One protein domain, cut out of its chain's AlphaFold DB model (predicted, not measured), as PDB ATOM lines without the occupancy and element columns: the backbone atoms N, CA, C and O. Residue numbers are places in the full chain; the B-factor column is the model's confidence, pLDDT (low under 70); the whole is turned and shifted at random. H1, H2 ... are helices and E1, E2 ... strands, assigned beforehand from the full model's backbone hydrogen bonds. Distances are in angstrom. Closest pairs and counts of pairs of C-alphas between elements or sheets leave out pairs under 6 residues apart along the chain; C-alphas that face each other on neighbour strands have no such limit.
ATOM      1  N   SER A 616     638.666 507.305 474.530       88.75
ATOM      2  CA  SER A 616     637.594 506.813 475.389       88.75
ATOM      3  C   SER A 616     637.309 505.337 475.093       88.75
ATOM      4  O   SER A 616     637.751 504.782 474.087       88.75
ATOM      5  N   VAL A 617     636.579 504.669 475.981       88.81
ATOM      6  CA  VAL A 617     636.057 503.317 475.752       88.81
ATOM      7  C   VAL A 617     634.549 503.407 475.550       88.81
ATOM      8  O   VAL A 617     633.835 503.947 476.395       88.81
ATOM      9  N   CYS A 618     634.058 502.845 474.446       92.50
ATOM     10  CA  CYS A 618     632.628 502.728 474.182       92.50
ATOM     11  C   CYS A 618     632.077 501.512 474.943       92.50
ATOM     12  O   CYS A 618     632.424 500.380 474.618       92.50
ATOM     13  N   VAL A 619     631.198 501.701 475.925       93.44
ATOM     14  CA  VAL A 619     630.567 500.590 476.663       93.44
ATOM     15  C   VAL A 619     629.130 500.391 476.184       93.44
ATOM     16  O   VAL A 619     628.356 501.344 476.161       93.44
ATOM     17  N   LEU A 620     628.756 499.163 475.822       94.31
ATOM     18  CA  LEU A 620     627.406 498.782 475.401       94.31
ATOM     19  C   LEU A 620     626.736 497.907 476.470       94.31
ATOM     20  O   LEU A 620     627.214 496.809 476.760       94.31
ATOM     21  N   TYR A 621     625.621 498.370 477.036       92.56
ATOM     22  CA  TYR A 621     624.893 497.697 478.122       92.56
ATOM     23  C   TYR A 621     623.400 498.044 478.075       92.56
ATOM     24  O   TYR A 621     623.066 499.224 478.049       92.56
ATOM     25  N   ARG A 622     622.501 497.044 478.085       85.75
ATOM     26  CA  ARG A 622     621.028 497.234 478.007       85.75
ATOM     27  C   ARG A 622     620.616 498.272 476.947       85.75
ATOM     28  O   ARG A 622     619.973 499.270 477.270       85.75
ATOM     29  N   ASP A 623     621.090 498.061 475.719       78.31
ATOM     30  CA  ASP A 623     620.819 498.891 474.533       78.31
ATOM     31  C   ASP A 623     621.305 500.358 474.623       78.31
ATOM     32  O   ASP A 623     620.960 501.200 473.797       78.31
ATOM     33  N   LYS A 624     622.179 500.659 475.594       84.00
ATOM     34  CA  LYS A 624     622.788 501.977 475.828       84.00
ATOM     35  C   LYS A 624     624.279 501.965 475.488       84.00
ATOM     36  O   LYS A 624     624.993 501.049 475.896       84.00
ATOM     37  N   ARG A 625     624.743 503.014 474.800       85.81
ATOM     38  CA  ARG A 625     626.155 503.349 474.543       85.81
ATOM     39  C   ARG A 625     626.687 504.417 475.506       85.81
ATOM     40  O   ARG A 625     626.275 505.567 475.440       85.81
ATOM     41  N   TYR A 626     627.666 504.067 476.328       86.06
ATOM     42  CA  TYR A 626     628.385 505.002 477.196       86.06
ATOM     43  C   TYR A 626     629.760 505.329 476.613       86.06
ATOM     44  O   TYR A 626     630.418 504.441 476.073       86.06
ATOM     45  N   CYS A 627     630.209 506.573 476.768       86.69
ATOM     46  CA  CYS A 627     631.588 506.974 476.501       86.69
ATOM     47  C   CYS A 627     632.324 507.121 477.841       86.69
ATOM     48  O   CYS A 627     631.936 507.946 478.667       86.69
ATOM     49  N   GLU A 628     633.347 506.303 478.089       82.88
ATOM     50  CA  GLU A 628     634.134 506.323 479.330       82.88
ATOM     51  C   GLU A 628     635.597 506.703 479.017       82.88
ATOM     52  O   GLU A 628     636.366 505.841 478.578       82.88
ATOM     53  N   PRO A 629     636.002 507.976 479.220       83.00
ATOM     54  CA  PRO A 629     637.355 508.449 478.926       83.00
ATOM     55  C   PRO A 629     638.463 507.637 479.601       83.00
ATOM     56  O   PRO A 629     638.371 507.294 480.784       83.00
ATOM     57  N   GLU A 630     639.548 507.384 478.863       74.38
ATOM     58  CA  GLU A 630     640.658 506.512 479.284       74.38
ATOM     59  C   GLU A 630     641.264 506.947 480.631       74.38
ATOM     60  O   GLU A 630     641.568 506.134 481.509       74.38
ATOM     61  N   HIS A 631     641.331 508.261 480.854       74.06
ATOM     62  CA  HIS A 631     641.907 508.844 482.060       74.06
ATOM     63  C   HIS A 631     641.115 508.588 483.352       74.06
ATOM     64  O   HIS A 631     641.685 508.727 484.435       74.06
ATOM     65  N   HIS A 632     639.842 508.185 483.280       73.94
ATOM     66  CA  HIS A 632     639.063 507.846 484.474       73.94
ATOM     67  C   HIS A 632     639.399 506.465 485.059       73.94
ATOM     68  O   HIS A 632     639.089 506.215 486.226       73.94
ATOM     69  N   HIS A 633     640.029 505.575 484.282       73.50
ATOM     70  CA  HIS A 633     640.315 504.199 484.696       73.50
ATOM     71  C   HIS A 633     641.809 503.831 484.696       73.50
ATOM     72  O   HIS A 633     642.152 502.663 484.888       73.50
ATOM     73  N   TYR A 634     642.715 504.812 484.569       76.19
ATOM     74  CA  TYR A 634     644.156 504.581 484.713       76.19
ATOM     75  C   TYR A 634     644.498 503.852 486.023       76.19
ATOM     76  O   TYR A 634     644.152 504.288 487.122       76.19
ATOM     77  N   GLY A 635     645.208 502.728 485.900       74.19
ATOM     78  CA  GLY A 635     645.611 501.887 487.030       74.19
ATOM     79  C   GLY A 635     644.507 500.995 487.617       74.19
ATOM     80  O   GLY A 635     644.788 500.272 488.570       74.19
ATOM     81  N   ARG A 636     643.286 501.003 487.061       79.75
ATOM     82  CA  ARG A 636     642.213 500.048 487.389       79.75
ATOM     83  C   ARG A 636     642.062 498.996 486.289       79.75
ATOM     84  O   ARG A 636     642.416 499.218 485.134       79.75
ATOM     85  N   ASN A 637     641.497 497.847 486.645       82.31
ATOM     86  CA  ASN A 637     641.004 496.878 485.671       82.31
ATOM     87  C   ASN A 637     639.723 497.430 485.021       82.31
ATOM     88  O   ASN A 637     638.780 497.791 485.727       82.31
ATOM     89  N   LEU A 638     639.672 497.468 483.687       79.44
ATOM     90  CA  LEU A 638     638.524 497.979 482.930       79.44
ATOM     91  C   LEU A 638     637.217 497.239 483.275       79.44
ATOM     92  O   LEU A 638     636.171 497.870 483.362       79.44
ATOM     93  N   VAL A 639     637.275 495.928 483.545       81.06
ATOM     94  CA  VAL A 639     636.095 495.126 483.928       81.06
ATOM     95  C   VAL A 639     635.557 495.537 485.302       81.06
ATOM     96  O   VAL A 639     634.346 495.665 485.479       81.06
ATOM     97  N   GLU A 640     636.443 495.783 486.269       83.25
ATOM     98  CA  GLU A 640     636.069 496.245 487.614       83.25
ATOM     99  C   GLU A 640     635.500 497.667 487.563       83.25
ATOM    100  O   GLU A 640     634.436 497.921 488.122       83.25
ATOM    101  N   TYR A 641     636.156 498.564 486.821       86.62
ATOM    102  CA  TYR A 641     635.715 499.946 486.626       86.62
ATOM    103  C   TYR A 641     634.342 500.039 485.941       86.62
ATOM    104  O   TYR A 641     633.470 500.779 486.396       86.62
ATOM    105  N   VAL A 642     634.114 499.265 484.874       87.31
ATOM    106  CA  VAL A 642     632.817 499.232 484.177       87.31
ATOM    107  C   VAL A 642     631.731 498.622 485.070       87.31
ATOM    108  O   VAL A 642     630.615 499.140 485.094       87.31
ATOM    109  N   ALA A 643     632.043 497.585 485.856       87.44
ATOM    110  CA  ALA A 643     631.088 497.015 486.809       87.44
ATOM    111  C   ALA A 643     630.692 498.022 487.909       87.44
ATOM    112  O   ALA A 643     629.509 498.178 488.210       87.44
ATOM    113  N   GLU A 644     631.668 498.757 488.450       86.69
ATOM    114  CA  GLU A 644     631.488 499.833 489.433       86.69
ATOM    115  C   GLU A 644     630.638 500.989 488.873       86.69
ATOM    116  O   GLU A 644     629.647 501.378 489.497       86.69
ATOM    117  N   ARG A 645     630.956 501.491 487.668       85.38
ATOM    118  CA  ARG A 645     630.219 502.582 486.999       85.38
ATOM    119  C   ARG A 645     628.781 502.210 486.649       85.38
ATOM    120  O   ARG A 645     627.867 502.986 486.930       85.38
ATOM    121  N   LEU A 646     628.563 501.023 486.078       88.69
ATOM    122  CA  LEU A 646     627.225 500.516 485.749       88.69
ATOM    123  C   LEU A 646     626.452 500.012 486.982       88.69
ATOM    124  O   LEU A 646     625.268 499.696 486.872       88.69
ATOM    125  N   ARG A 647     627.105 499.955 488.153       90.00
ATOM    126  CA  ARG A 647     626.581 499.433 489.428       90.00
ATOM    127  C   ARG A 647     626.070 497.987 489.327       90.00
ATOM    128  O   ARG A 647     625.115 497.609 490.004       90.00
ATOM    129  N   VAL A 648     626.711 497.178 488.482       88.94
ATOM    130  CA  VAL A 648     626.387 495.756 488.278       88.94
ATOM    131  C   VAL A 648     627.294 494.862 489.120       88.94
ATOM    132  O   VAL A 648     628.462 495.170 489.352       88.94
ATOM    133  N   ASN A 649     626.773 493.725 489.583       87.19
ATOM    134  CA  ASN A 649     627.584 492.749 490.310       87.19
ATOM    135  C   ASN A 649     628.533 492.035 489.320       87.19
ATOM    136  O   ASN A 649     628.030 491.356 488.419       87.19
ATOM    137  N   PRO A 650     629.871 492.109 489.480       85.25
ATOM    138  CA  PRO A 650     630.815 491.469 488.560       85.25
ATOM    139  C   PRO A 650     630.684 489.937 488.519       85.25
ATOM    140  O   PRO A 650     630.995 489.334 487.499       85.25
ATOM    141  N   TYR A 651     630.158 489.292 489.567       84.94
ATOM    142  CA  TYR A 651     629.874 487.850 489.564       84.94
ATOM    143  C   TYR A 651     628.562 487.477 488.846       84.94
ATOM    144  O   TYR A 651     628.325 486.303 488.565       84.94
ATOM    145  N   CYS A 652     627.717 488.466 488.538       89.06
ATOM    146  CA  CYS A 652     626.502 488.332 487.725       89.06
ATOM    147  C   CYS A 652     626.643 489.033 486.361       89.06
ATOM    148  O   CYS A 652     625.641 489.353 485.725       89.06
ATOM    149  N   THR A 653     627.871 489.317 485.922       90.31
ATOM    150  CA  THR A 653     628.153 490.068 484.694       90.31
ATOM    151  C   THR A 653     629.240 489.363 483.895       90.31
ATOM    152  O   THR A 653     630.235 488.905 484.449       90.31
ATOM    153  N   VAL A 654     629.076 489.306 482.578       91.94
ATOM    154  CA  VAL A 654     630.130 488.938 481.627       91.94
ATOM    155  C   VAL A 654     630.339 490.085 480.648       91.94
ATOM    156  O   VAL A 654     629.403 490.814 480.317       91.94
ATOM    157  N   MET A 655     631.580 490.264 480.200       92.81
ATOM    158  CA  MET A 655     631.961 491.339 479.286       92.81
ATOM    159  C   MET A 655     632.805 490.801 478.134       92.81
ATOM    160  O   MET A 655     633.560 489.842 478.311       92.81
ATOM    161  N   CYS A 656     632.713 491.436 476.969       93.56
ATOM    162  CA  CYS A 656     633.560 491.135 475.819       93.56
ATOM    163  C   CYS A 656     633.977 492.421 475.099       93.56
ATOM    164  O   CYS A 656     633.133 493.271 474.800       93.56
ATOM    165  N   THR A 657     635.277 492.550 474.826       93.69
ATOM    166  CA  THR A 657     635.879 493.730 474.195       93.69
ATOM    167  C   THR A 657     636.172 493.463 472.723       93.69
ATOM    168  O   THR A 657     636.859 492.499 472.391       93.69
ATOM    169  N   PHE A 658     635.707 494.356 471.855       93.94
ATOM    170  CA  PHE A 658     635.934 494.334 470.413       93.94
ATOM    171  C   PHE A 658     636.807 495.529 469.998       93.94
ATOM    172  O   PHE A 658     636.512 496.651 470.413       93.94
ATOM    173  N   PRO A 659     637.863 495.339 469.186       91.75
ATOM    174  CA  PRO A 659     638.602 496.449 468.594       91.75
ATOM    175  C   PRO A 659     637.795 497.062 467.439       91.75
ATOM    176  O   PRO A 659     637.420 496.356 466.505       91.75
ATOM    177  N   VAL A 660     637.551 498.372 467.494       88.75
ATOM    178  CA  VAL A 660     636.858 499.148 466.449       88.75
ATOM    179  C   VAL A 660     637.609 500.469 466.275       88.75
ATOM    180  O   VAL A 660     637.232 501.502 466.817       88.75
ATOM    181  N   SER A 661     638.733 500.424 465.559       85.75
ATOM    182  CA  SER A 661     639.741 501.500 465.517       85.75
ATOM    183  C   SER A 661     639.266 502.845 464.955       85.75
ATOM    184  O   SER A 661     639.996 503.826 465.055       85.75
ATOM    185  N   ASP A 662     638.103 502.871 464.309       87.31
ATOM    186  CA  ASP A 662     637.556 504.015 463.576       87.31
ATOM    187  C   ASP A 662     636.247 504.560 464.167       87.31
ATOM    188  O   ASP A 662     635.648 505.446 463.565       87.31
ATOM    189  N   LEU A 663     635.797 504.061 465.324       90.19
ATOM    190  CA  LEU A 663     634.564 504.512 465.970       90.19
ATOM    191  C   LEU A 663     634.741 505.892 466.622       90.19
ATOM    192  O   LEU A 663     635.512 506.051 467.570       90.19
ATOM    193  N   ASP A 664     633.957 506.857 466.145       89.62
ATOM    194  CA  ASP A 664     633.692 508.118 466.840       89.62
ATOM    195  C   ASP A 664     632.406 507.973 467.666       89.62
ATOM    196  O   ASP A 664     631.400 507.439 467.191       89.62
ATOM    197  N   VAL A 665     632.435 508.435 468.916       90.06
ATOM    198  CA  VAL A 665     631.251 508.571 469.768       90.06
ATOM    199  C   VAL A 665     631.081 510.045 470.105       90.06
ATOM    200  O   VAL A 665     631.609 510.537 471.095       90.06
ATOM    201  N   GLN A 666     630.322 510.750 469.264       88.75
ATOM    202  CA  GLN A 666     629.943 512.154 469.472       88.75
ATOM    203  C   GLN A 666     631.155 513.101 469.615       88.75
ATOM    204  O   GLN A 666     631.080 514.118 470.300       88.75
ATOM    205  N   GLY A 667     632.260 512.790 468.929       86.69
ATOM    206  CA  GLY A 667     633.515 513.543 468.929       86.69
ATOM    207  C   GLY A 667     634.642 512.956 469.789       86.69
ATOM    208  O   GLY A 667     635.714 513.564 469.836       86.69
ATOM    209  N   ASP A 668     634.417 511.824 470.465       87.62
ATOM    210  CA  ASP A 668     635.438 511.041 471.176       87.62
ATOM    211  C   ASP A 668     635.873 509.811 470.364       87.62
ATOM    212  O   ASP A 668     635.043 509.060 469.848       87.62
ATOM    213  N   LEU A 669     637.181 509.541 470.320       90.25
ATOM    214  CA  LEU A 669     637.747 508.359 469.665       90.25
ATOM    215  C   LEU A 669     637.616 507.137 470.584       90.25
ATOM    216  O   LEU A 669     638.259 507.064 471.632       90.25
ATOM    217  N   CYS A 670     636.821 506.154 470.157       90.50
ATOM    218  CA  CYS A 670     636.533 504.929 470.901       90.50
ATOM    219  C   CYS A 670     637.112 503.674 470.216       90.50
ATOM    220  O   CYS A 670     636.350 502.870 469.678       90.50
ATOM    221  N   PRO A 671     638.440 503.434 470.261       89.94
ATOM    222  CA  PRO A 671     639.089 502.338 469.529       89.94
ATOM    223  C   PRO A 671     638.705 500.936 470.035       89.94
ATOM    224  O   PRO A 671     639.048 499.934 469.402       89.94
ATOM    225  N   TYR A 672     637.998 500.853 471.167       90.44
ATOM    226  CA  TYR A 672     637.486 499.623 471.758       90.44
ATOM    227  C   TYR A 672     636.019 499.770 472.172       90.44
ATOM    228  O   TYR A 672     635.625 500.768 472.782       90.44
ATOM    229  N   VAL A 673     635.243 498.718 471.907       93.38
ATOM    230  CA  VAL A 673     633.853 498.564 472.341       93.38
ATOM    231  C   VAL A 673     633.761 497.440 473.373       93.38
ATOM    232  O   VAL A 673     634.045 496.288 473.055       93.38
ATOM    233  N   VAL A 674     633.343 497.749 474.601       93.75
ATOM    234  CA  VAL A 674     633.093 496.774 475.675       93.75
ATOM    235  C   VAL A 674     631.601 496.479 475.747       93.75
ATOM    236  O   VAL A 674     630.811 497.301 476.193       93.75
ATOM    237  N   THR A 675     631.208 495.285 475.326       95.62
ATOM    238  CA  THR A 675     629.839 494.772 475.490       95.62
ATOM    239  C   THR A 675     629.670 494.143 476.871       95.62
ATOM    240  O   THR A 675     630.573 493.448 477.340       95.62
ATOM    241  N   VAL A 676     628.534 494.384 477.530       95.19
ATOM    242  CA  VAL A 676     628.263 493.972 478.918       95.19
ATOM    243  C   VAL A 676     626.907 493.274 478.998       95.19
ATOM    244  O   VAL A 676     625.877 493.886 478.717       95.19
ATOM    245  N   ALA A 677     626.893 492.007 479.416       94.56
ATOM    246  CA  ALA A 677     625.674 491.220 479.592       94.56
ATOM    247  C   ALA A 677     625.549 490.681 481.023       94.56
ATOM    248  O   ALA A 677     626.514 490.192 481.613       94.56
ATOM    249  N   GLU A 678     624.338 490.740 481.571       92.50
ATOM    250  CA  GLU A 678     624.007 490.142 482.865       92.50
ATOM    251  C   GLU A 678     623.787 488.631 482.732       92.50
ATOM    252  O   GLU A 678     623.145 488.150 481.798       92.50
ATOM    253  N   VAL A 679     624.294 487.877 483.707       91.81
ATOM    254  CA  VAL A 679     624.154 486.421 483.811       91.81
ATOM    255  C   VAL A 679     623.781 486.013 485.238       91.81
ATOM    256  O   VAL A 679     624.222 486.646 486.198       91.81
ATOM    257  N   PRO A 680     622.994 484.937 485.430       90.62
ATOM    258  CA  PRO A 680     622.685 484.436 486.766       90.62
ATOM    259  C   PRO A 680     623.946 484.026 487.540       90.62
ATOM    260  O   PRO A 680     624.849 483.408 486.973       90.62
ATOM    261  N   HIS A 681     623.969 484.305 488.848       88.81
ATOM    262  CA  HIS A 681     625.109 483.993 489.715       88.81
ATOM    263  C   HIS A 681     625.512 482.502 489.622       88.81
ATOM    264  O   HIS A 681     624.627 481.632 489.616       88.81
ATOM    265  N   PRO A 682     626.817 482.159 489.588       87.06
ATOM    266  CA  PRO A 682     627.268 480.768 489.516       87.06
ATOM    267  C   PRO A 682     626.735 479.883 490.649       87.06
ATOM    268  O   PRO A 682     626.419 478.719 490.412       87.06
ATOM    269  N   GLU A 683     626.565 480.431 491.856       87.44
ATOM    270  CA  GLU A 683     626.007 479.704 493.006       87.44
ATOM    271  C   GLU A 683     624.514 479.392 492.824       87.44
ATOM    272  O   GLU A 683     624.082 478.276 493.103       87.44
ATOM    273  N   ASN A 684     623.741 480.328 492.259       89.00
ATOM    274  CA  ASN A 684     622.303 480.158 492.009       89.00
ATOM    275  C   ASN A 684     622.015 479.110 490.919       89.00
ATOM    276  O   ASN A 684     620.914 478.568 490.855       89.00
ATOM    277  N   THR A 685     622.983 478.844 490.035       87.12
ATOM    278  CA  THR A 685     622.842 477.890 488.919       87.12
ATOM    279  C   THR A 685     623.592 476.578 489.127       87.12
ATOM    280  O   THR A 685     623.306 475.603 488.435       87.12
ATOM    281  N   GLY A 686     624.587 476.546 490.018       86.56
ATOM    282  CA  GLY A 686     625.558 475.453 490.119       86.56
ATOM    283  C   GLY A 686     626.453 475.291 488.877       86.56
ATOM    284  O   GLY A 686     627.131 474.269 488.745       86.56
ATOM    285  N   ILE A 687     626.448 476.255 487.945       85.62
ATOM    286  CA  ILE A 687     627.151 476.181 486.654       85.62
ATOM    287  C   ILE A 687     628.084 477.386 486.502       85.62
ATOM    288  O   ILE A 687     627.687 478.479 486.081       85.62
ATOM    289  N   ASN A 688     629.358 477.135 486.804       84.94
ATOM    290  CA  ASN A 688     630.463 478.044 486.524       84.94
ATOM    291  C   ASN A 688     630.558 478.367 485.013       84.94
ATOM    292  O   ASN A 688     630.168 477.567 484.155       84.94
ATOM    293  N   ARG A 689     631.021 479.582 484.700       83.81
ATOM    294  CA  ARG A 689     631.002 480.179 483.354       83.81
ATOM    295  C   ARG A 689     631.971 479.509 482.378       83.81
ATOM    296  O   ARG A 689     631.713 479.517 481.183       83.81
ATOM    297  N   ASP A 690     633.005 478.829 482.878       83.81
ATOM    298  CA  ASP A 690     633.908 477.973 482.088       83.81
ATOM    299  C   ASP A 690     633.179 476.848 481.327       83.81
ATOM    300  O   ASP A 690     633.662 476.362 480.306       83.81
ATOM    301  N   ARG A 691     632.002 476.440 481.820       85.75
ATOM    302  CA  ARG A 691     631.130 475.427 481.207       85.75
ATOM    303  C   ARG A 691     629.916 476.017 480.490       85.75
ATOM    304  O   ARG A 691     629.131 475.256 479.918       85.75
ATOM    305  N   ALA A 692     629.734 477.332 480.549       86.62
ATOM    306  CA  ALA A 692     628.701 478.028 479.804       86.62
ATOM    307  C   ALA A 692     629.142 478.261 478.351       86.62
ATOM    308  O   ALA A 692     630.293 478.034 477.980       86.62
ATOM    309  N   ARG A 693     628.208 478.706 477.511       90.25
ATOM    310  CA  ARG A 693     628.513 479.153 476.152       90.25
ATOM    311  C   ARG A 693     627.986 480.566 475.999       90.25
ATOM    312  O   ARG A 693     626.884 480.768 475.507       90.25
ATOM    313  N   ASP A 694     628.779 481.509 476.470       92.69
ATOM    314  CA  ASP A 694     628.422 482.918 476.548       92.69
ATOM    315  C   ASP A 694     629.096 483.619 475.351       92.69
ATOM    316  O   ASP A 694     630.305 483.847 475.350       92.69
ATOM    317  N   ILE A 695     628.335 483.829 474.267       95.12
ATOM    318  CA  ILE A 695     628.816 484.366 472.982       95.12
ATOM    319  C   ILE A 695     628.354 485.813 472.846       95.12
ATOM    320  O   ILE A 695     627.157 486.086 472.901       95.12
ATOM    321  N   PHE A 696     629.284 486.722 472.574       96.56
ATOM    322  CA  PHE A 696     628.970 488.099 472.209       96.56
ATOM    323  C   PHE A 696     629.107 488.281 470.702       96.56
ATOM    324  O   PHE A 696     630.137 487.934 470.123       96.56
ATOM    325  N   VAL A 697     628.089 488.848 470.061       97.31
ATOM    326  CA  VAL A 697     628.180 489.279 468.664       97.31
ATOM    327  C   VAL A 697     627.966 490.781 468.604       97.31
ATOM    328  O   VAL A 697     626.839 491.239 468.782       97.31
ATOM    329  N   LEU A 698     629.032 491.543 468.358       97.06
ATOM    330  CA  LEU A 698     628.915 492.964 468.050       97.06
ATOM    331  C   LEU A 698     628.272 493.104 466.667       97.06
ATOM    332  O   LEU A 698     628.723 492.487 465.701       97.06
ATOM    333  N   LEU A 699     627.231 493.920 466.573       95.81
ATOM    334  CA  LEU A 699     626.611 494.325 465.321       95.81
ATOM    335  C   LEU A 699     627.022 495.772 465.049       95.81
ATOM    336  O   LEU A 699     626.756 496.655 465.866       95.81
ATOM    337  N   ASP A 700     627.638 496.016 463.897       92.94
ATOM    338  CA  ASP A 700     628.028 497.350 463.437       92.94
ATOM    339  C   ASP A 700     627.186 497.758 462.213       92.94
ATOM    340  O   ASP A 700     627.568 497.491 461.072       92.94
ATOM    341  N   PRO A 701     626.006 498.370 462.426       90.81
ATOM    342  CA  PRO A 701     625.158 498.902 461.369       90.81
ATOM    343  C   PRO A 701     625.445 500.382 461.057       90.81
ATOM    344  O   PRO A 701     624.568 501.049 460.497       90.81
ATOM    345  N   ARG A 702     626.644 500.917 461.353       88.69
ATOM    346  CA  ARG A 702     626.999 502.303 460.979       88.69
ATOM    347  C   ARG A 702     626.835 502.592 459.475       88.69
ATOM    348  O   ARG A 702     626.303 503.655 459.154       88.69
ATOM    349  N   PRO A 703     627.133 501.666 458.530       85.88
ATOM    350  CA  PRO A 703     626.805 501.852 457.109       85.88
ATOM    351  C   PRO A 703     625.308 502.041 456.810       85.88
ATOM    352  O   PRO A 703     624.949 502.590 455.774       85.88
ATOM    353  N   LEU A 704     624.419 501.611 457.711       84.19
ATOM    354  CA  LEU A 704     622.967 501.793 457.627       84.19
ATOM    355  C   LEU A 704     622.467 503.026 458.402       84.19
ATOM    356  O   LEU A 704     621.264 503.278 458.415       84.19
ATOM    357  N   GLY A 705     623.365 503.803 459.018       83.12
ATOM    358  CA  GLY A 705     623.030 504.980 459.826       83.12
ATOM    359  C   GLY A 705     622.567 504.665 461.251       83.12
ATOM    360  O   GLY A 705     622.026 505.547 461.913       83.12
ATOM    361  N   HIS A 706     622.766 503.432 461.725       86.56
ATOM    362  CA  HIS A 706     622.455 503.015 463.094       86.56
ATOM    363  C   HIS A 706     623.737 502.862 463.928       86.56
ATOM    364  O   HIS A 706     624.790 502.495 463.412       86.56
ATOM    365  N   LYS A 707     623.631 503.097 465.239       88.81
ATOM    366  CA  LYS A 707     624.737 502.934 466.197       88.81
ATOM    367  C   LYS A 707     625.123 501.451 466.363       88.81
ATOM    368  O   LYS A 707     624.242 500.592 466.261       88.81
ATOM    369  N   PRO A 708     626.389 501.130 466.697       92.50
ATOM    370  CA  PRO A 708     626.781 499.787 467.119       92.50
ATOM    371  C   PRO A 708     625.967 499.282 468.317       92.50
ATOM    372  O   PRO A 708     625.756 500.005 469.291       92.50
ATOM    373  N   CYS A 709     625.543 498.023 468.253       94.06
ATOM    374  CA  CYS A 709     624.834 497.300 469.315       94.06
ATOM    375  C   CYS A 709     625.380 495.863 469.401       94.06
ATOM    376  O   CYS A 709     626.340 495.528 468.707       94.06
ATOM    377  N   PHE A 710     624.829 494.990 470.248       96.00
ATOM    378  CA  PHE A 710     625.318 493.610 470.335       96.00
ATOM    379  C   PHE A 710     624.227 492.602 470.695       96.00
ATOM    380  O   PHE A 710     623.204 492.945 471.277       96.00
ATOM    381  N   LEU A 711     624.488 491.334 470.382       95.62
ATOM    382  CA  LEU A 711     623.715 490.195 470.864       95.62
ATOM    383  C   LEU A 711     624.514 489.411 471.899       95.62
ATOM    384  O   LEU A 711     625.700 489.135 471.698       95.62
ATOM    385  N   PHE A 712     623.827 488.962 472.944       95.94
ATOM    386  CA  PHE A 712     624.310 487.922 473.843       95.94
ATOM    387  C   PHE A 712     623.614 486.600 473.500       95.94
ATOM    388  O   PHE A 712     622.389 486.495 473.566       95.94
ATOM    389  N   LEU A 713     624.383 485.599 473.066       95.12
ATOM    390  CA  LEU A 713     623.880 484.359 472.478       95.12
ATOM    391  C   LEU A 713     624.481 483.119 473.145       95.12
ATOM    392  O   LEU A 713     625.641 483.095 473.547       95.12
ATOM    393  N   HIS A 714     623.708 482.032 473.145       93.62
ATOM    394  CA  HIS A 714     624.173 480.697 473.550       93.62
ATOM    395  C   HIS A 714     624.284 479.706 472.378       93.62
ATOM    396  O   HIS A 714     624.696 478.554 472.545       93.62
ATOM    397  N   HIS A 715     623.941 480.155 471.168       94.00
ATOM    398  CA  HIS A 715     624.048 479.399 469.924       94.00
ATOM    399  C   HIS A 715     624.754 480.266 468.865       94.00
ATOM    400  O   HIS A 715     624.449 481.452 468.777       94.00
ATOM    401  N   PRO A 716     625.701 479.724 468.076       94.75
ATOM    402  CA  PRO A 716     626.596 480.510 467.221       94.75
ATOM    403  C   PRO A 716     625.961 480.878 465.869       94.75
ATOM    404  O   PRO A 716     626.614 480.743 464.836       94.75
ATOM    405  N   VAL A 717     624.683 481.262 465.856       96.12
ATOM    406  CA  VAL A 717     623.928 481.563 464.629       96.12
ATOM    407  C   VAL A 717     623.141 482.854 464.804       96.12
ATOM    408  O   VAL A 717     622.390 483.000 465.768       96.12
ATOM    409  N   VAL A 718     623.305 483.764 463.848       96.81
ATOM    410  CA  VAL A 718     622.599 485.043 463.747       96.81
ATOM    411  C   VAL A 718     621.718 485.010 462.500       96.81
ATOM    412  O   VAL A 718     622.227 484.848 461.395       96.81
ATOM    413  N   HIS A 719     620.405 485.159 462.666       95.38
ATOM    414  CA  HIS A 719     619.430 485.109 461.570       95.38
ATOM    415  C   HIS A 719     619.118 486.530 461.069       95.38
ATOM    416  O   HIS A 719     618.486 487.319 461.774       95.38
ATOM    417  N   LEU A 720     619.564 486.873 459.857       93.56
ATOM    418  CA  LEU A 720     619.554 488.241 459.318       93.56
ATOM    419  C   LEU A 720     618.158 488.898 459.279       93.56
ATOM    420  O   LEU A 720     618.060 490.034 459.734       93.56
ATOM    421  N   PRO A 721     617.058 488.228 458.870       91.25
ATOM    422  CA  PRO A 721     615.717 488.821 458.938       91.25
ATOM    423  C   PRO A 721     615.241 489.127 460.367       91.25
ATOM    424  O   PRO A 721     614.377 489.980 460.562       91.25
ATOM    425  N   SER A 722     615.792 488.451 461.384       92.44
ATOM    426  CA  SER A 722     615.533 488.799 462.789       92.44
ATOM    427  C   SER A 722     616.332 490.024 463.229       92.44
ATOM    428  O   SER A 722     615.808 490.817 464.001       92.44
ATOM    429  N   ILE A 723     617.547 490.219 462.706       92.44
ATOM    430  CA  ILE A 723     618.335 491.445 462.917       92.44
ATOM    431  C   ILE A 723     617.679 492.642 462.241       92.44
ATOM    432  O   ILE A 723     617.545 493.691 462.862       92.44
ATOM    433  N   GLU A 724     617.212 492.473 461.005       87.56
ATOM    434  CA  GLU A 724     616.498 493.515 460.270       87.56
ATOM    435  C   GLU A 724     615.263 493.996 461.052       87.56
ATOM    436  O   GLU A 724     615.115 495.191 461.305       87.56
ATOM    437  N   ALA A 725     614.438 493.058 461.532       86.44
ATOM    438  CA  ALA A 725     613.268 493.368 462.349       86.44
ATOM    439  C   ALA A 725     613.618 493.975 463.722       86.44
ATOM    440  O   ALA A 725     612.923 494.882 464.173       86.44
ATOM    441  N   MET A 726     614.680 493.497 464.383       87.75
ATOM    442  CA  MET A 726     615.137 493.998 465.688       87.75
ATOM    443  C   MET A 726     615.647 495.440 465.608       87.75
ATOM    444  O   MET A 726     615.346 496.244 466.482       87.75
ATOM    445  N   LEU A 727     616.391 495.778 464.553       83.12
ATOM    446  CA  LEU A 727     616.948 497.116 464.340       83.12
ATOM    447  C   LEU A 727     615.941 498.105 463.720       83.12
ATOM    448  O   LEU A 727     616.308 499.239 463.426       83.12
ATOM    449  N   GLY A 728     614.691 497.691 463.471       80.00
ATOM    450  CA  GLY A 728     613.685 498.515 462.788       80.00
ATOM    451  C   GLY A 728     614.036 498.842 461.328       80.00
ATOM    452  O   GLY A 728     613.462 499.761 460.735       80.00
ATOM    453  N   LEU A 729     614.983 498.107 460.741       78.00
ATOM    454  CA  LEU A 729     615.466 498.340 459.387       78.00
ATOM    455  C   LEU A 729     614.355 498.025 458.383       78.00
ATOM    456  O   LEU A 729     613.703 496.987 458.437       78.00
ATOM    457  N   SER A 730     614.159 498.931 457.429       68.38
ATOM    458  CA  SER A 730     613.291 498.705 456.275       68.38
ATOM    459  C   SER A 730     614.158 498.557 455.033       68.38
ATOM    460  O   SER A 730     614.384 499.536 454.320       68.38
ATOM    461  N   THR A 731     614.664 497.351 454.745       63.09
ATOM    462  CA  THR A 731     615.305 497.149 453.442       63.09
ATOM    463  C   THR A 731     614.226 497.196 452.354       63.09
ATOM    464  O   THR A 731     613.308 496.378 452.272       63.09
ATOM    465  N   GLY A 732     614.256 498.269 451.556       64.50
ATOM    466  CA  GLY A 732     613.303 498.468 450.465       64.50
ATOM    467  C   GLY A 732     613.397 497.338 449.437       64.50
ATOM    468  O   GLY A 732     614.446 496.728 449.293       64.50
ATOM    469  N   ARG A 733     612.326 497.091 448.667       63.00
ATOM    470  CA  ARG A 733     612.114 495.889 447.815       63.00
ATOM    471  C   ARG A 733     613.224 495.492 446.812       63.00
ATOM    472  O   ARG A 733     613.076 494.466 446.158       63.00
ATOM    473  N   SER A 734     614.266 496.300 446.630       69.31
ATOM    474  CA  SER A 734     615.434 496.057 445.768       69.31
ATOM    475  C   SER A 734     616.742 495.795 446.539       69.31
ATOM    476  O   SER A 734     617.782 495.554 445.923       69.31
ATOM    477  N   ARG A 735     616.713 495.864 447.872       75.38
ATOM    478  CA  ARG A 735     617.848 495.701 448.786       75.38
ATOM    479  C   ARG A 735     617.508 494.636 449.842       75.38
ATOM    480  O   ARG A 735     616.338 494.340 450.059       75.38
ATOM    481  N   ARG A 736     618.530 494.063 450.477       83.94
ATOM    482  CA  ARG A 736     618.434 493.140 451.621       83.94
ATOM    483  C   ARG A 736     619.536 493.447 452.635       83.94
ATOM    484  O   ARG A 736     620.459 494.202 452.327       83.94
ATOM    485  N   LEU A 737     619.475 492.838 453.818       88.06
ATOM    486  CA  LEU A 737     620.562 492.945 454.790       88.06
ATOM    487  C   LEU A 737     621.798 492.163 454.304       88.06
ATOM    488  O   LEU A 737     621.773 490.936 454.156       88.06
ATOM    489  N   GLY A 738     622.871 492.904 454.033       89.50
ATOM    490  CA  GLY A 738     624.223 492.403 453.822       89.50
ATOM    491  C   GLY A 738     624.988 492.322 455.139       89.50
ATOM    492  O   GLY A 738     624.679 493.031 456.099       89.50
ATOM    493  N   VAL A 739     625.992 491.448 455.183       92.44
ATOM    494  CA  VAL A 739     626.828 491.214 456.365       92.44
ATOM    495  C   VAL A 739     628.272 490.921 455.959       92.44
ATOM    496  O   VAL A 739     628.510 490.155 455.025       92.44
ATOM    497  N   MET A 740     629.227 491.523 456.667       90.31
ATOM    498  CA  MET A 740     630.645 491.159 456.636       90.31
ATOM    499  C   MET A 740     631.055 490.604 458.001       90.31
ATOM    500  O   MET A 740     630.600 491.100 459.030       90.31
ATOM    501  N   GLY A 741     631.922 489.592 458.008       88.94
ATOM    502  CA  GLY A 741     632.228 488.798 459.200       88.94
ATOM    503  C   GLY A 741     631.333 487.559 459.329       88.94
ATOM    504  O   GLY A 741     630.253 487.476 458.741       88.94
ATOM    505  N   GLY A 742     631.810 486.565 460.083       91.81
ATOM    506  CA  GLY A 742     631.166 485.251 460.185       91.81
ATOM    507  C   GLY A 742     631.134 484.468 458.861       91.81
ATOM    508  O   GLY A 742     631.799 484.808 457.885       91.81
ATOM    509  N   ASN A 743     630.353 483.387 458.838       93.81
ATOM    510  CA  ASN A 743     630.151 482.524 457.674       93.81
ATOM    511  C   ASN A 743     628.655 482.471 457.315       93.81
ATOM    512  O   ASN A 743     627.872 481.799 457.992       93.81
ATOM    513  N   ARG A 744     628.255 483.201 456.268       93.06
ATOM    514  CA  ARG A 744     626.858 483.330 455.821       93.06
ATOM    515  C   ARG A 744     626.403 482.117 455.003       93.06
ATOM    516  O   ARG A 744     627.020 481.761 454.003       93.06
ATOM    517  N   GLN A 745     625.259 481.545 455.369       93.19
ATOM    518  CA  GLN A 745     624.583 480.458 454.659       93.19
ATOM    519  C   GLN A 745     623.123 480.855 454.400       93.19
ATOM    520  O   GLN A 745     622.204 480.461 455.114       93.19
ATOM    521  N   GLY A 746     622.912 481.673 453.364       90.00
ATOM    522  CA  GLY A 746     621.610 482.280 453.078       90.00
ATOM    523  C   GLY A 746     621.293 483.404 454.064       90.00
ATOM    524  O   GLY A 746     621.993 484.419 454.081       90.00
ATOM    525  N   ASP A 747     620.253 483.206 454.870       93.25
ATOM    526  CA  ASP A 747     619.785 484.167 455.875       93.25
ATOM    527  C   ASP A 747     620.426 483.951 457.260       93.25
ATOM    528  O   ASP A 747     620.362 484.841 458.104       93.25
ATOM    529  N   ASP A 748     621.083 482.809 457.488       96.81
ATOM    530  CA  ASP A 748     621.815 482.503 458.724       96.81
ATOM    531  C   ASP A 748     623.307 482.861 458.603       96.81
ATOM    532  O   ASP A 748     623.947 482.604 457.581       96.81
ATOM    533  N   VAL A 749     623.897 483.402 459.671       96.81
ATOM    534  CA  VAL A 749     625.333 483.702 459.792       96.81
ATOM    535  C   VAL A 749     625.916 482.935 460.969       96.81
ATOM    536  O   VAL A 749     625.505 483.126 462.111       96.81
ATOM    537  N   PHE A 750     626.896 482.080 460.693       96.94
ATOM    538  CA  PHE A 750     627.590 481.286 461.703       96.94
ATOM    539  C   PHE A 750     628.808 482.049 462.243       96.94
ATOM    540  O   PHE A 750     629.609 482.560 461.458       96.94
ATOM    541  N   VAL A 751     628.964 482.115 463.570       95.06
ATOM    542  CA  VAL A 751     630.055 482.850 464.248       95.06
ATOM    543  C   VAL A 751     630.974 481.926 465.056       95.06
ATOM    544  O   VAL A 751     630.519 481.047 465.793       95.06
ATOM    545  N   GLU A 752     632.290 482.112 464.935       88.94
ATOM    546  CA  GLU A 752     633.293 481.306 465.645       88.94
ATOM    547  C   GLU A 752     633.708 481.970 466.963       88.94
ATOM    548  O   GLU A 752     634.684 482.708 467.038       88.94
ATOM    549  N   GLY A 753     632.936 481.707 468.020       89.50
ATOM    550  CA  GLY A 753     633.103 482.405 469.296       89.50
ATOM    551  C   GLY A 753     632.533 483.821 469.221       89.50
ATOM    552  O   GLY A 753     631.551 484.045 468.510       89.50
ATOM    553  N   CYS A 754     633.110 484.756 469.976       93.25
ATOM    554  CA  CYS A 754     632.699 486.157 469.916       93.25
ATOM    555  C   CYS A 754     633.187 486.803 468.612       93.25
ATOM    556  O   CYS A 754     634.349 486.640 468.242       93.25
ATOM    557  N   ALA A 755     632.316 487.540 467.924       94.88
ATOM    558  CA  ALA A 755     632.595 488.090 466.597       94.88
ATOM    559  C   ALA A 755     631.985 489.486 466.414       94.88
ATOM    560  O   ALA A 755     630.983 489.812 467.044       94.88
ATOM    561  N   ALA A 756     632.563 490.285 465.518       95.12
ATOM    562  CA  ALA A 756     631.936 491.501 465.008       95.12
ATOM    563  C   ALA A 756     631.343 491.235 463.615       95.12
ATOM    564  O   ALA A 756     631.974 490.566 462.793       95.12
ATOM    565  N   LEU A 757     630.137 491.746 463.369       95.19
ATOM    566  CA  LEU A 757     629.423 491.667 462.097       95.19
ATOM    567  C   LEU A 757     629.087 493.082 461.613       95.19
ATOM    568  O   LEU A 757     628.272 493.765 462.233       95.19
ATOM    569  N   VAL A 758     629.683 493.513 460.498       92.69
ATOM    570  CA  VAL A 758     629.350 494.803 459.869       92.69
ATOM    571  C   VAL A 758     628.128 494.612 458.978       92.69
ATOM    572  O   VAL A 758     628.123 493.730 458.118       92.69
ATOM    573  N   LEU A 759     627.092 495.419 459.188       91.38
ATOM    574  CA  LEU A 759     625.793 495.306 458.528       91.38
ATOM    575  C   LEU A 759     625.615 496.430 457.502       91.38
ATOM    576  O   LEU A 759     625.834 497.602 457.804       91.38
ATOM    577  N   PHE A 760     625.200 496.075 456.285       88.38
ATOM    578  CA  PHE A 760     625.115 497.012 455.160       88.38
ATOM    579  C   PHE A 760     623.928 496.719 454.233       88.38
ATOM    580  O   PHE A 760     623.286 495.673 454.323       88.38
ATOM    581  N   ALA A 761     623.615 497.654 453.333       85.06
ATOM    582  CA  ALA A 761     622.523 497.508 452.374       85.06
ATOM    583  C   ALA A 761     623.000 496.795 451.098       85.06
ATOM    584  O   ALA A 761     623.590 497.406 450.212       85.06
ATOM    585  N   GLU A 762     622.717 495.501 450.982       85.38
ATOM    586  CA  GLU A 762     623.089 494.697 449.818       85.38
ATOM    587  C   GLU A 762     622.030 494.832 448.711       85.38
ATOM    588  O   GLU A 762     620.840 494.614 448.949       85.38
ATOM    589  N   ILE A 763     622.436 495.183 447.489       79.06
ATOM    590  CA  ILE A 763     621.529 495.248 446.331       79.06
ATOM    591  C   ILE A 763     621.213 493.821 445.862       79.06
ATOM    592  O   ILE A 763     622.106 492.988 445.756       79.06
ATOM    593  N   THR A 764     619.942 493.528 445.574       74.31
ATOM    594  CA  THR A 764     619.521 492.207 445.074       74.31
ATOM    595  C   THR A 764     619.369 492.221 443.550       74.31
ATOM    596  O   THR A 764     618.599 493.019 443.015       74.31
TER     597      THR A 764
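Overview. This is residues 616 to 764 of the 933 residues of an uncharacterized protein of Symbiodinium microadriaticum (UniProt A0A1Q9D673). Two four-stranded sheets, E2 E1 E4 E3 and E6 E5 E11 E8, stand partly face to face with their strands crossed, and H1 covers the other face of the first sheet. The second sheet is curled; H3 lies beside its E8, and a small sheet, E7 E10 E9, lies at this end too. The printed part has 149 residues with three named helices and eleven named strands, in the order E1 E2 H1 E3 E4 H2 E5 E6 E7 H3 E8 E9 E10 E11; its class is mixed, helices and strands. The four-stranded sheets are mixed and the small one antiparallel. The whole is compact, with a radius of gyration of the C-alphas of 16.5 A, and flat, spanning 50 by 41 by 22 A.

Along the chain. Find C-alpha 616 at (637.594, 506.813, 475.389), where E1, residues 616 to 621, begins. Its sheet also holds E2, 624 to 629, E3, 653 to 659, 20.2 A long, and E4, 672 to 678, 19.9 A; H1 is 638 to 646, 11.9 A. Past H2, 682 to 685, come E5, 695 to 700, 16.1 A, E6, 709 to 713, E7, 717 to 719, and H3, 720 to 726. Then read E8, 735 to 740, E9, 743 to 745, E10, 748 to 750, and E11, 755 to 763, which runs 24.2 A to C-alpha 763 at (621.529, 495.248, 446.331).

Arrangement. In the first sheet look for N 619 and O 626, 2.9 A, in the hairpin E1 and E2; N 620 and O 674, 2.8 A, between parallel E1 and E4; and N 656 and O 675, 3.0 A, in the hairpin E3 and E4. H1 is on this sheet at a height of 8.0 A; E2, H1 and E3 form a split strand-helix-strand unit, E1 and E4 lying between its strands, with a right-handed crossover. The sandwich, two sheets face to face, has strands at 77 degrees; the closest C-alphas of E3 and E5 are Cys 656 and Phe 696, 6.6 A. In the second sheet, find N 697 and O 711, 2.9 A, in the hairpin E5 and E6; N 757 and O 698, 2.8 A, between parallel E5 and E11; and N 738 and O 760, 2.8 A, between antiparallel E11 and E8. H3 stands at this sheet's level, 0.2 A; its closest C-alpha to E8 is Leu 720, 6.6 A from that of Leu 737. H2 is on no sheet. In H1 and H3 every O i to N i+4 pair is within hydrogen-bond range; H2 is too short for such a pair.

Size, cuts and confidence. The C-alphas farthest apart, Gly 635 and Arg 733, are 51.9 A apart. The printed part has no cut, and the link E3 to E4, 12 residues, is long. Mean pLDDT of the printed part is 88.0; residues 730 to 734 are under 70.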